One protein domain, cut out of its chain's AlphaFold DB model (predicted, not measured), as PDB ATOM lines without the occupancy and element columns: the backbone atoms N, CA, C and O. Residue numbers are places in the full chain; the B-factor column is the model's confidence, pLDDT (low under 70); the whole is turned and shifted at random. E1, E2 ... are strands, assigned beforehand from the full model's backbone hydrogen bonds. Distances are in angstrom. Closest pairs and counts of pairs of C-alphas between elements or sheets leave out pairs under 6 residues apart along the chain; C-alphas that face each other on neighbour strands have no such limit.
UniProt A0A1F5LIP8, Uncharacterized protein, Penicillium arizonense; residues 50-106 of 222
ATOM      1  N   ASN A  50     -12.718 -41.382 -19.636       69.94
ATOM      2  CA  ASN A  50     -12.380 -39.977 -19.882       69.94
ATOM      3  C   ASN A  50     -12.597 -39.115 -18.625       69.94
ATOM      4  O   ASN A  50     -13.098 -37.994 -18.704       69.94
ATOM      5  N   ALA A  51     -12.276 -39.651 -17.448       79.00
ATOM      6  CA  ALA A  51     -12.378 -38.906 -16.200       79.00
ATOM      7  C   ALA A  51     -11.210 -37.902 -16.073       79.00
ATOM      8  O   ALA A  51     -10.071 -38.265 -16.376       79.00
ATOM      9  N   PRO A  52     -11.455 -36.651 -15.633       86.62
ATOM     10  CA  PRO A  52     -10.384 -35.680 -15.421       86.62
ATOM     11  C   PRO A  52      -9.451 -36.135 -14.295       86.62
ATOM     12  O   PRO A  52      -9.879 -36.824 -13.377       86.62
ATOM     13  N   ILE A  53      -8.186 -35.722 -14.335       89.94
ATOM     14  CA  ILE A  53      -7.265 -35.911 -13.208       89.94
ATOM     15  C   ILE A  53      -7.380 -34.689 -12.295       89.94
ATOM     16  O   ILE A  53      -7.223 -33.557 -12.756       89.94
ATOM     17  N   VAL A  54      -7.645 -34.909 -11.007       89.12
ATOM     18  CA  VAL A  54      -7.780 -33.845  -9.998       89.12
ATOM     19  C   VAL A  54      -6.782 -34.044  -8.862       89.12
ATOM     20  O   VAL A  54      -6.537 -35.172  -8.438       89.12
ATOM     21  N   SER A  55      -6.193 -32.954  -8.365       89.00
ATOM     22  CA  SER A  55      -5.282 -32.986  -7.214       89.00
ATOM     23  C   SER A  55      -6.065 -33.132  -5.912       89.00
ATOM     24  O   SER A  55      -6.988 -32.354  -5.677       89.00
ATOM     25  N   VAL A  56      -5.662 -34.064  -5.047       88.00
ATOM     26  CA  VAL A  56      -6.320 -34.325  -3.750       88.00
ATOM     27  C   VAL A  56      -5.494 -33.909  -2.532       88.00
ATOM     28  O   VAL A  56      -5.980 -33.985  -1.406       88.00
ATOM     29  N   GLY A  57      -4.265 -33.439  -2.750       87.19
ATOM     30  CA  GLY A  57      -3.381 -32.932  -1.704       87.19
ATOM     31  C   GLY A  57      -1.984 -33.532  -1.790       87.19
ATOM     32  O   GLY A  57      -1.536 -33.933  -2.863       87.19
ATOM     33  N   LEU A  58      -1.296 -33.576  -0.651       87.38
ATOM     34  CA  LEU A  58       0.017 -34.198  -0.511       87.38
ATOM     35  C   LEU A  58      -0.130 -35.577   0.137       87.38
ATOM     36  O   LEU A  58      -0.906 -35.744   1.076       87.38
ATOM     37  N   ASN A  59       0.625 -36.553  -0.356       84.88
ATOM     38  CA  ASN A  59       0.812 -37.823   0.339       84.88
ATOM     39  C   ASN A  59       1.813 -37.652   1.504       84.88
ATOM     40  O   ASN A  59       2.455 -36.609   1.635       84.88
ATOM     41  N   ASN A  60       1.996 -38.694   2.318       86.94
ATOM     42  CA  ASN A  60       2.936 -38.715   3.447       86.94
ATOM     43  C   ASN A  60       4.380 -38.356   3.042       86.94
ATOM     44  O   ASN A  60       5.116 -37.771   3.829       86.94
ATOM     45  N   ASP A  61       4.755 -38.632   1.790       87.31
ATOM     46  CA  ASP A  61       6.075 -38.322   1.226       87.31
ATOM     47  C   ASP A  61       6.193 -36.883   0.685       87.31
ATOM     48  O   ASP A  61       7.114 -36.570  -0.064       87.31
ATOM     49  N   SER A  62       5.239 -35.997   0.999       87.19
ATOM     50  CA  SER A  62       5.161 -34.625   0.461       87.19
ATOM     51  C   SER A  62       5.081 -34.538  -1.072       87.19
ATOM     52  O   SER A  62       5.352 -33.488  -1.651       87.19
ATOM     53  N   ARG A  63       4.675 -35.620  -1.748       89.38
ATOM     54  CA  ARG A  63       4.387 -35.626  -3.193       89.38
ATOM     55  C   ARG A  63       2.916 -35.311  -3.445       89.38
ATOM     56  O   ARG A  63       2.053 -35.752  -2.686       89.38
ATOM     57  N   ALA A  64       2.627 -34.580  -4.520       89.00
ATOM     58  CA  ALA A  64       1.256 -34.299  -4.932       89.00
ATOM     59  C   ALA A  64       0.537 -35.593  -5.345       89.00
ATOM     60  O   ALA A  64       1.016 -36.339  -6.199       89.00
ATOM     61  N   ALA A  65      -0.606 -35.853  -4.718       90.19
ATOM     62  CA  ALA A  65      -1.460 -36.996  -4.996       90.19
ATOM     63  C   ALA A  65      -2.671 -36.572  -5.835       90.19
ATOM     64  O   ALA A  65      -3.230 -35.483  -5.661       90.19
ATOM     65  N   TYR A  66      -3.094 -37.464  -6.725       90.69
ATOM     66  CA  TYR A  66      -4.126 -37.226  -7.723       90.69
ATOM     67  C   TYR A  66      -5.140 -38.370  -7.770       90.69
ATOM     68  O   TYR A  66      -4.834 -39.514  -7.431       90.69
ATOM     69  N   CYS A  67      -6.355 -38.049  -8.206       90.19
ATOM     70  CA  CYS A  67      -7.446 -38.995  -8.421       90.19
ATOM     71  C   CYS A  67      -8.002 -38.865  -9.841       90.19
ATOM     72  O   CYS A  67      -8.047 -37.769 -10.402       90.19
ATOM     73  N   CYS A  68      -8.497 -39.975 -10.387       88.56
ATOM     74  CA  CYS A  68      -9.331 -39.965 -11.585       88.56
ATOM     75  C   CYS A  68     -10.768 -39.582 -11.201       88.56
ATOM     76  O   CYS A  68     -11.379 -40.213 -10.340       88.56
ATOM     77  N   GLY A  69     -11.322 -38.569 -11.855       86.00
ATOM     78  CA  GLY A  69     -12.670 -38.067 -11.622       86.00
ATOM     79  C   GLY A  69     -12.706 -36.926 -10.615       86.00
ATOM     80  O   GLY A  69     -12.048 -35.909 -10.795       86.00
ATOM     81  N   TYR A  70     -13.535 -37.067  -9.585       79.62
ATOM     82  CA  TYR A  70     -13.768 -36.042  -8.571       79.62
ATOM     83  C   TYR A  70     -13.450 -36.573  -7.169       79.62
ATOM     84  O   TYR A  70     -13.435 -37.784  -6.922       79.62
ATOM     85  N   GLN A  71     -13.167 -35.653  -6.249       80.94
ATOM     86  CA  GLN A  71     -12.911 -35.981  -4.849       80.94
ATOM     87  C   GLN A  71     -14.225 -36.240  -4.106       80.94
ATOM     88  O   GLN A  71     -15.216 -35.542  -4.325       80.94
ATOM     89  N   SER A  72     -14.226 -37.236  -3.221       75.69
ATOM     90  CA  SER A  72     -15.321 -37.493  -2.290       75.69
ATOM     91  C   SER A  72     -14.806 -37.320  -0.867       75.69
ATOM     92  O   SER A  72     -13.771 -37.874  -0.485       75.69
ATOM     93  N   GLU A  73     -15.521 -36.511  -0.095       73.00
ATOM     94  CA  GLU A  73     -15.223 -36.278   1.308       73.00
ATOM     95  C   GLU A  73     -15.840 -37.407   2.137       73.00
ATOM     96  O   GLU A  73     -17.057 -37.493   2.286       73.00
ATOM     97  N   ASN A  74     -14.996 -38.303   2.655       61.75
ATOM     98  CA  ASN A  74     -15.417 -39.351   3.578       61.75
ATOM     99  C   ASN A  74     -14.719 -39.135   4.918       61.75
ATOM    100  O   ASN A  74     -13.518 -39.372   5.030       61.75
ATOM    101  N   ASN A  75     -15.483 -38.706   5.928       61.00
ATOM    102  CA  ASN A  75     -15.080 -38.643   7.338       61.00
ATOM    103  C   ASN A  75     -13.647 -38.115   7.549       61.00
ATOM    104  O   ASN A  75     -12.803 -38.809   8.116       61.00
ATOM    105  N   ASN A  76     -13.386 -36.886   7.082       63.31
ATOM    106  CA  ASN A  76     -12.118 -36.165   7.251       63.31
ATOM    107  C   ASN A  76     -10.902 -36.748   6.491       63.31
ATOM    108  O   ASN A  76      -9.758 -36.412   6.793       63.31
ATOM    109  N   ALA A  77     -11.127 -37.611   5.493       64.88
ATOM    110  CA  ALA A  77     -10.086 -38.087   4.585       64.88
ATOM    111  C   ALA A  77     -10.488 -37.864   3.119       64.88
ATOM    112  O   ALA A  77     -11.524 -38.355   2.660       64.88
ATOM    113  N   THR A  78      -9.640 -37.161   2.363       70.31
ATOM    114  CA  THR A  78      -9.820 -36.970   0.918       70.31
ATOM    115  C   THR A  78      -9.588 -38.303   0.207       70.31
ATOM    116  O   THR A  78      -8.473 -38.825   0.182       70.31
ATOM    117  N   ARG A  79     -10.650 -38.892  -0.351       76.94
ATOM    118  CA  ARG A  79     -10.592 -40.144  -1.119       76.94
ATOM    119  C   ARG A  79     -11.088 -39.904  -2.541       76.94
ATOM    120  O   ARG A  79     -11.885 -38.999  -2.794       76.94
ATOM    121  N   CYS A  80     -10.622 -40.723  -3.482       85.25
ATOM    122  CA  CYS A  80     -11.156 -40.688  -4.836       85.25
ATOM    123  C   CYS A  80     -12.616 -41.161  -4.803       85.25
ATOM    124  O   CYS A  80     -12.924 -42.168  -4.161       85.25
ATOM    125  N   SER A  81     -13.523 -40.468  -5.498       79.56
ATOM    126  CA  SER A  81     -14.947 -40.836  -5.477       79.56
ATOM    127  C   SER A  81     -15.243 -42.215  -6.071       79.56
ATOM    128  O   SER A  81     -16.303 -42.776  -5.804       79.56
ATOM    129  N   ASN A  82     -14.321 -42.763  -6.856       74.88
ATOM    130  CA  ASN A  82     -14.469 -44.081  -7.468       74.88
ATOM    131  C   ASN A  82     -14.089 -45.225  -6.510       74.88
ATOM    132  O   ASN A  82     -14.214 -46.388  -6.872       74.88
ATOM    133  N   GLY A  83     -13.619 -44.911  -5.296       74.56
ATOM    134  CA  GLY A  83     -13.079 -45.896  -4.353       74.56
ATOM    135  C   GLY A  83     -11.618 -46.275  -4.615       74.56
ATOM    136  O   GLY A  83     -11.030 -47.003  -3.818       74.56
ATOM    137  N   ASP A  84     -11.019 -45.744  -5.684       80.75
ATOM    138  CA  ASP A  84      -9.617 -45.965  -6.029       80.75
ATOM    139  C   ASP A  84      -8.655 -45.264  -5.055       80.75
ATOM    140  O   ASP A  84      -8.985 -44.266  -4.401       80.75
ATOM    141  N   ALA A  85      -7.433 -45.791  -4.965       83.50
ATOM    142  CA  ALA A  85      -6.362 -45.156  -4.211       83.50
ATOM    143  C   ALA A  85      -5.810 -43.936  -4.976       83.50
ATOM    144  O   ALA A  85      -5.648 -44.014  -6.198       83.50
ATOM    145  N   PRO A  86      -5.478 -42.829  -4.284       88.12
ATOM    146  CA  PRO A  86      -4.749 -41.728  -4.900       88.12
ATOM    147  C   PRO A  86      -3.424 -42.216  -5.489       88.12
ATOM    148  O   PRO A  86      -2.725 -43.020  -4.870       88.12
ATOM    149  N   PHE A  87      -3.067 -41.702  -6.661       88.75
ATOM    150  CA  PHE A  87      -1.798 -41.993  -7.324       88.75
ATOM    151  C   PHE A  87      -0.925 -40.741  -7.391       88.75
ATOM    152  O   PHE A  87      -1.400 -39.617  -7.238       88.75
ATOM    153  N   VAL A  88       0.369 -40.935  -7.615       92.50
ATOM    154  CA  VAL A  88       1.342 -39.850  -7.749       92.50
ATOM    155  C   VAL A  88       1.850 -39.847  -9.184       92.50
ATOM    156  O   VAL A  88       2.129 -40.913  -9.729       92.50
ATOM    157  N   LEU A  89       1.942 -38.667  -9.797       90.62
ATOM    158  CA  LEU A  89       2.613 -38.520 -11.084       90.62
ATOM    159  C   LEU A  89       4.108 -38.288 -10.865       90.62
ATOM    160  O   LEU A  89       4.520 -37.613  -9.917       90.62
ATOM    161  N   ASP A  90       4.913 -38.853 -11.753       90.25
ATOM    162  CA  ASP A  90       6.331 -38.535 -11.829       90.25
ATOM    163  C   ASP A  90       6.544 -37.185 -12.512       90.25
ATOM    164  O   ASP A  90       5.696 -36.707 -13.274       90.25
ATOM    165  N   ASP A  91       7.677 -36.558 -12.205       87.12
ATOM    166  CA  ASP A  91       8.033 -35.278 -12.796       87.12
ATOM    167  C   ASP A  91       8.191 -35.435 -14.314       87.12
ATOM    168  O   ASP A  91       8.879 -36.331 -14.806       87.12
ATOM    169  N   GLY A  92       7.522 -34.563 -15.067       85.62
ATOM    170  CA  GLY A  92       7.591 -34.577 -16.523       85.62
ATOM    171  C   GLY A  92       8.934 -34.057 -17.033       85.62
ATOM    172  O   GLY A  92       9.433 -33.031 -16.569       85.62
ATOM    173  N   GLU A  93       9.496 -34.718 -18.044       87.38
ATOM    174  CA  GLU A  93      10.644 -34.197 -18.784       87.38
ATOM    175  C   GLU A  93      10.191 -33.123 -19.784       87.38
ATOM    176  O   GLU A  93       9.243 -33.307 -20.552       87.38
ATOM    177  N   MET A  94      10.875 -31.977 -19.789       81.94
ATOM    178  CA  MET A  94      10.582 -30.902 -20.735       81.94
ATOM    179  C   MET A  94      11.204 -31.209 -22.099       81.94
ATOM    180  O   MET A  94      12.417 -31.365 -22.222       81.94
ATOM    181  N   ILE A  95      10.383 -31.219 -23.151       84.94
ATOM    182  CA  ILE A  95      10.869 -31.342 -24.530       84.94
ATOM    183  C   ILE A  95      11.251 -29.950 -25.046       84.94
ATOM    184  O   ILE A  95      10.394 -29.141 -25.412       84.94
ATOM    185  N   PHE A  96      12.554 -29.680 -25.077       86.31
ATOM    186  CA  PHE A  96      13.128 -28.445 -25.617       86.31
ATOM    187  C   PHE A  96      12.996 -28.366 -27.149       86.31
ATOM    188  O   PHE A  96      12.880 -29.382 -27.836       86.31
ATOM    189  N   GLY A  97      13.002 -27.150 -27.706       80.56
ATOM    190  CA  GLY A  97      12.935 -26.939 -29.158       80.56
ATOM    191  C   GLY A  97      11.523 -26.980 -29.763       80.56
ATOM    192  O   GLY A  97      11.379 -26.939 -30.984       80.56
ATOM    193  N   ARG A  98      10.463 -27.036 -28.942       80.62
ATOM    194  CA  ARG A  98       9.059 -26.973 -29.396       80.62
ATOM    195  C   ARG A  98       8.240 -25.965 -28.589       80.62
ATOM    196  O   ARG A  98       8.543 -25.675 -27.435       80.62
ATOM    197  N   ALA A  99       7.170 -25.457 -29.209       84.56
ATOM    198  CA  ALA A  99       6.252 -24.481 -28.617       84.56
ATOM    199  C   ALA A  99       6.998 -23.287 -27.979       84.56
ATOM    200  O   ALA A  99       7.893 -22.716 -28.602       84.56
ATOM    201  N   ALA A 100       6.652 -22.916 -26.744       75.81
ATOM    202  CA  ALA A 100       7.267 -21.802 -26.024       75.81
ATOM    203  C   ALA A 100       8.759 -22.015 -25.681       75.81
ATOM    204  O   ALA A 100       9.427 -21.062 -25.291       75.81
ATOM    205  N   LEU A 101       9.297 -23.232 -25.843       79.88
ATOM    206  CA  LEU A 101      10.697 -23.577 -25.566       79.88
ATOM    207  C   LEU A 101      11.532 -23.731 -26.855       79.88
ATOM    208  O   LEU A 101      12.594 -24.349 -26.829       79.88
ATOM    209  N   VAL A 102      11.088 -23.178 -27.994       81.75
ATOM    210  CA  VAL A 102      11.777 -23.341 -29.295       81.75
ATOM    211  C   VAL A 102      13.228 -22.841 -29.302       81.75
ATOM    212  O   VAL A 102      14.058 -23.402 -30.007       81.75
ATOM    213  N   ASN A 103      13.543 -21.834 -28.488       77.81
ATOM    214  CA  ASN A 103      14.885 -21.257 -28.379       77.81
ATOM    215  C   ASN A 103      15.512 -21.464 -26.991       77.81
ATOM    216  O   ASN A 103      16.451 -20.766 -26.616       77.81
ATOM    217  N   VAL A 104      14.952 -22.382 -26.202       81.12
ATOM    218  CA  VAL A 104      15.477 -22.742 -24.887       81.12
ATOM    219  C   VAL A 104      16.181 -24.078 -25.037       81.12
ATOM    220  O   VAL A 104      15.557 -25.075 -25.388       81.12
ATOM    221  N   THR A 105      17.481 -24.098 -24.777       76.38
ATOM    222  CA  THR A 105      18.256 -25.330 -24.626       76.38
ATOM    223  C   THR A 105      18.317 -25.715 -23.155       76.38
ATOM    224  O   THR A 105      18.273 -24.845 -22.283       76.38
ATOM    225  N   ALA A 106      18.460 -27.008 -22.868       72.44
ATOM    226  CA  ALA A 106      18.731 -27.473 -21.516       72.44
ATOM    227  C   ALA A 106      20.077 -26.903 -21.034       72.44
ATOM    228  O   ALA A 106      21.140 -27.431 -21.363       72.44
TER     229      ALA A 106
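What this domain is: This is residues 50 to 106 of the 222 residues of an uncharacterized protein of Penicillium arizonense (UniProt A0A1F5LIP8). With little regular structure, two small hairpins, E1 with E2 and E3 with E4, form a head, and residues 81 to 106, without a named element, pass E2 and run out as a long tail whose residues 98 to 103 stand free. The 57 printed residues, all strand by class with 19 in named elements, hold E1 to E4 in chain order, in two antiparallel sheets, and no named helix. The whole is flat, 50 by 28 by 13 A, and only just extended, close to loose, with a radius of gyration of the C-alphas of 15.8 A.

Where its parts are: E1, residues 53 to 58, spans 14.7 A from C-alpha 53 at (-7.265, -35.911, -13.208). E2, residues 64 to 68, spans 13.7 A. E3 is residues 71 to 74; E4, residues 77 to 80, ends at C-alpha 80, (-11.156, -40.688, -4.836).

How they stand to each other: In hairpin E1 and E2, antiparallel, N 56 and O 65 are 2.9 A apart, within hydrogen-bond range. Residues 65 to 66 of E2 also pair, antiparallel, with residues 87 to 88. E2 runs on into E3 at 98 degrees. In hairpin E3 and E4, antiparallel, N 72 and O 79 are within hydrogen-bond range at 3.0 A. The closest C-alphas of E2 and E4, Cys 67 and Cys 80, are 5.4 A apart.

The domain as a whole: The farthest C-alphas, Asn 75 and Asn 103, are 49.8 A apart. The printed part has no cut, and no link between named strands is long. The model's pLDDT is under 70 at residues 50 and 74 to 77.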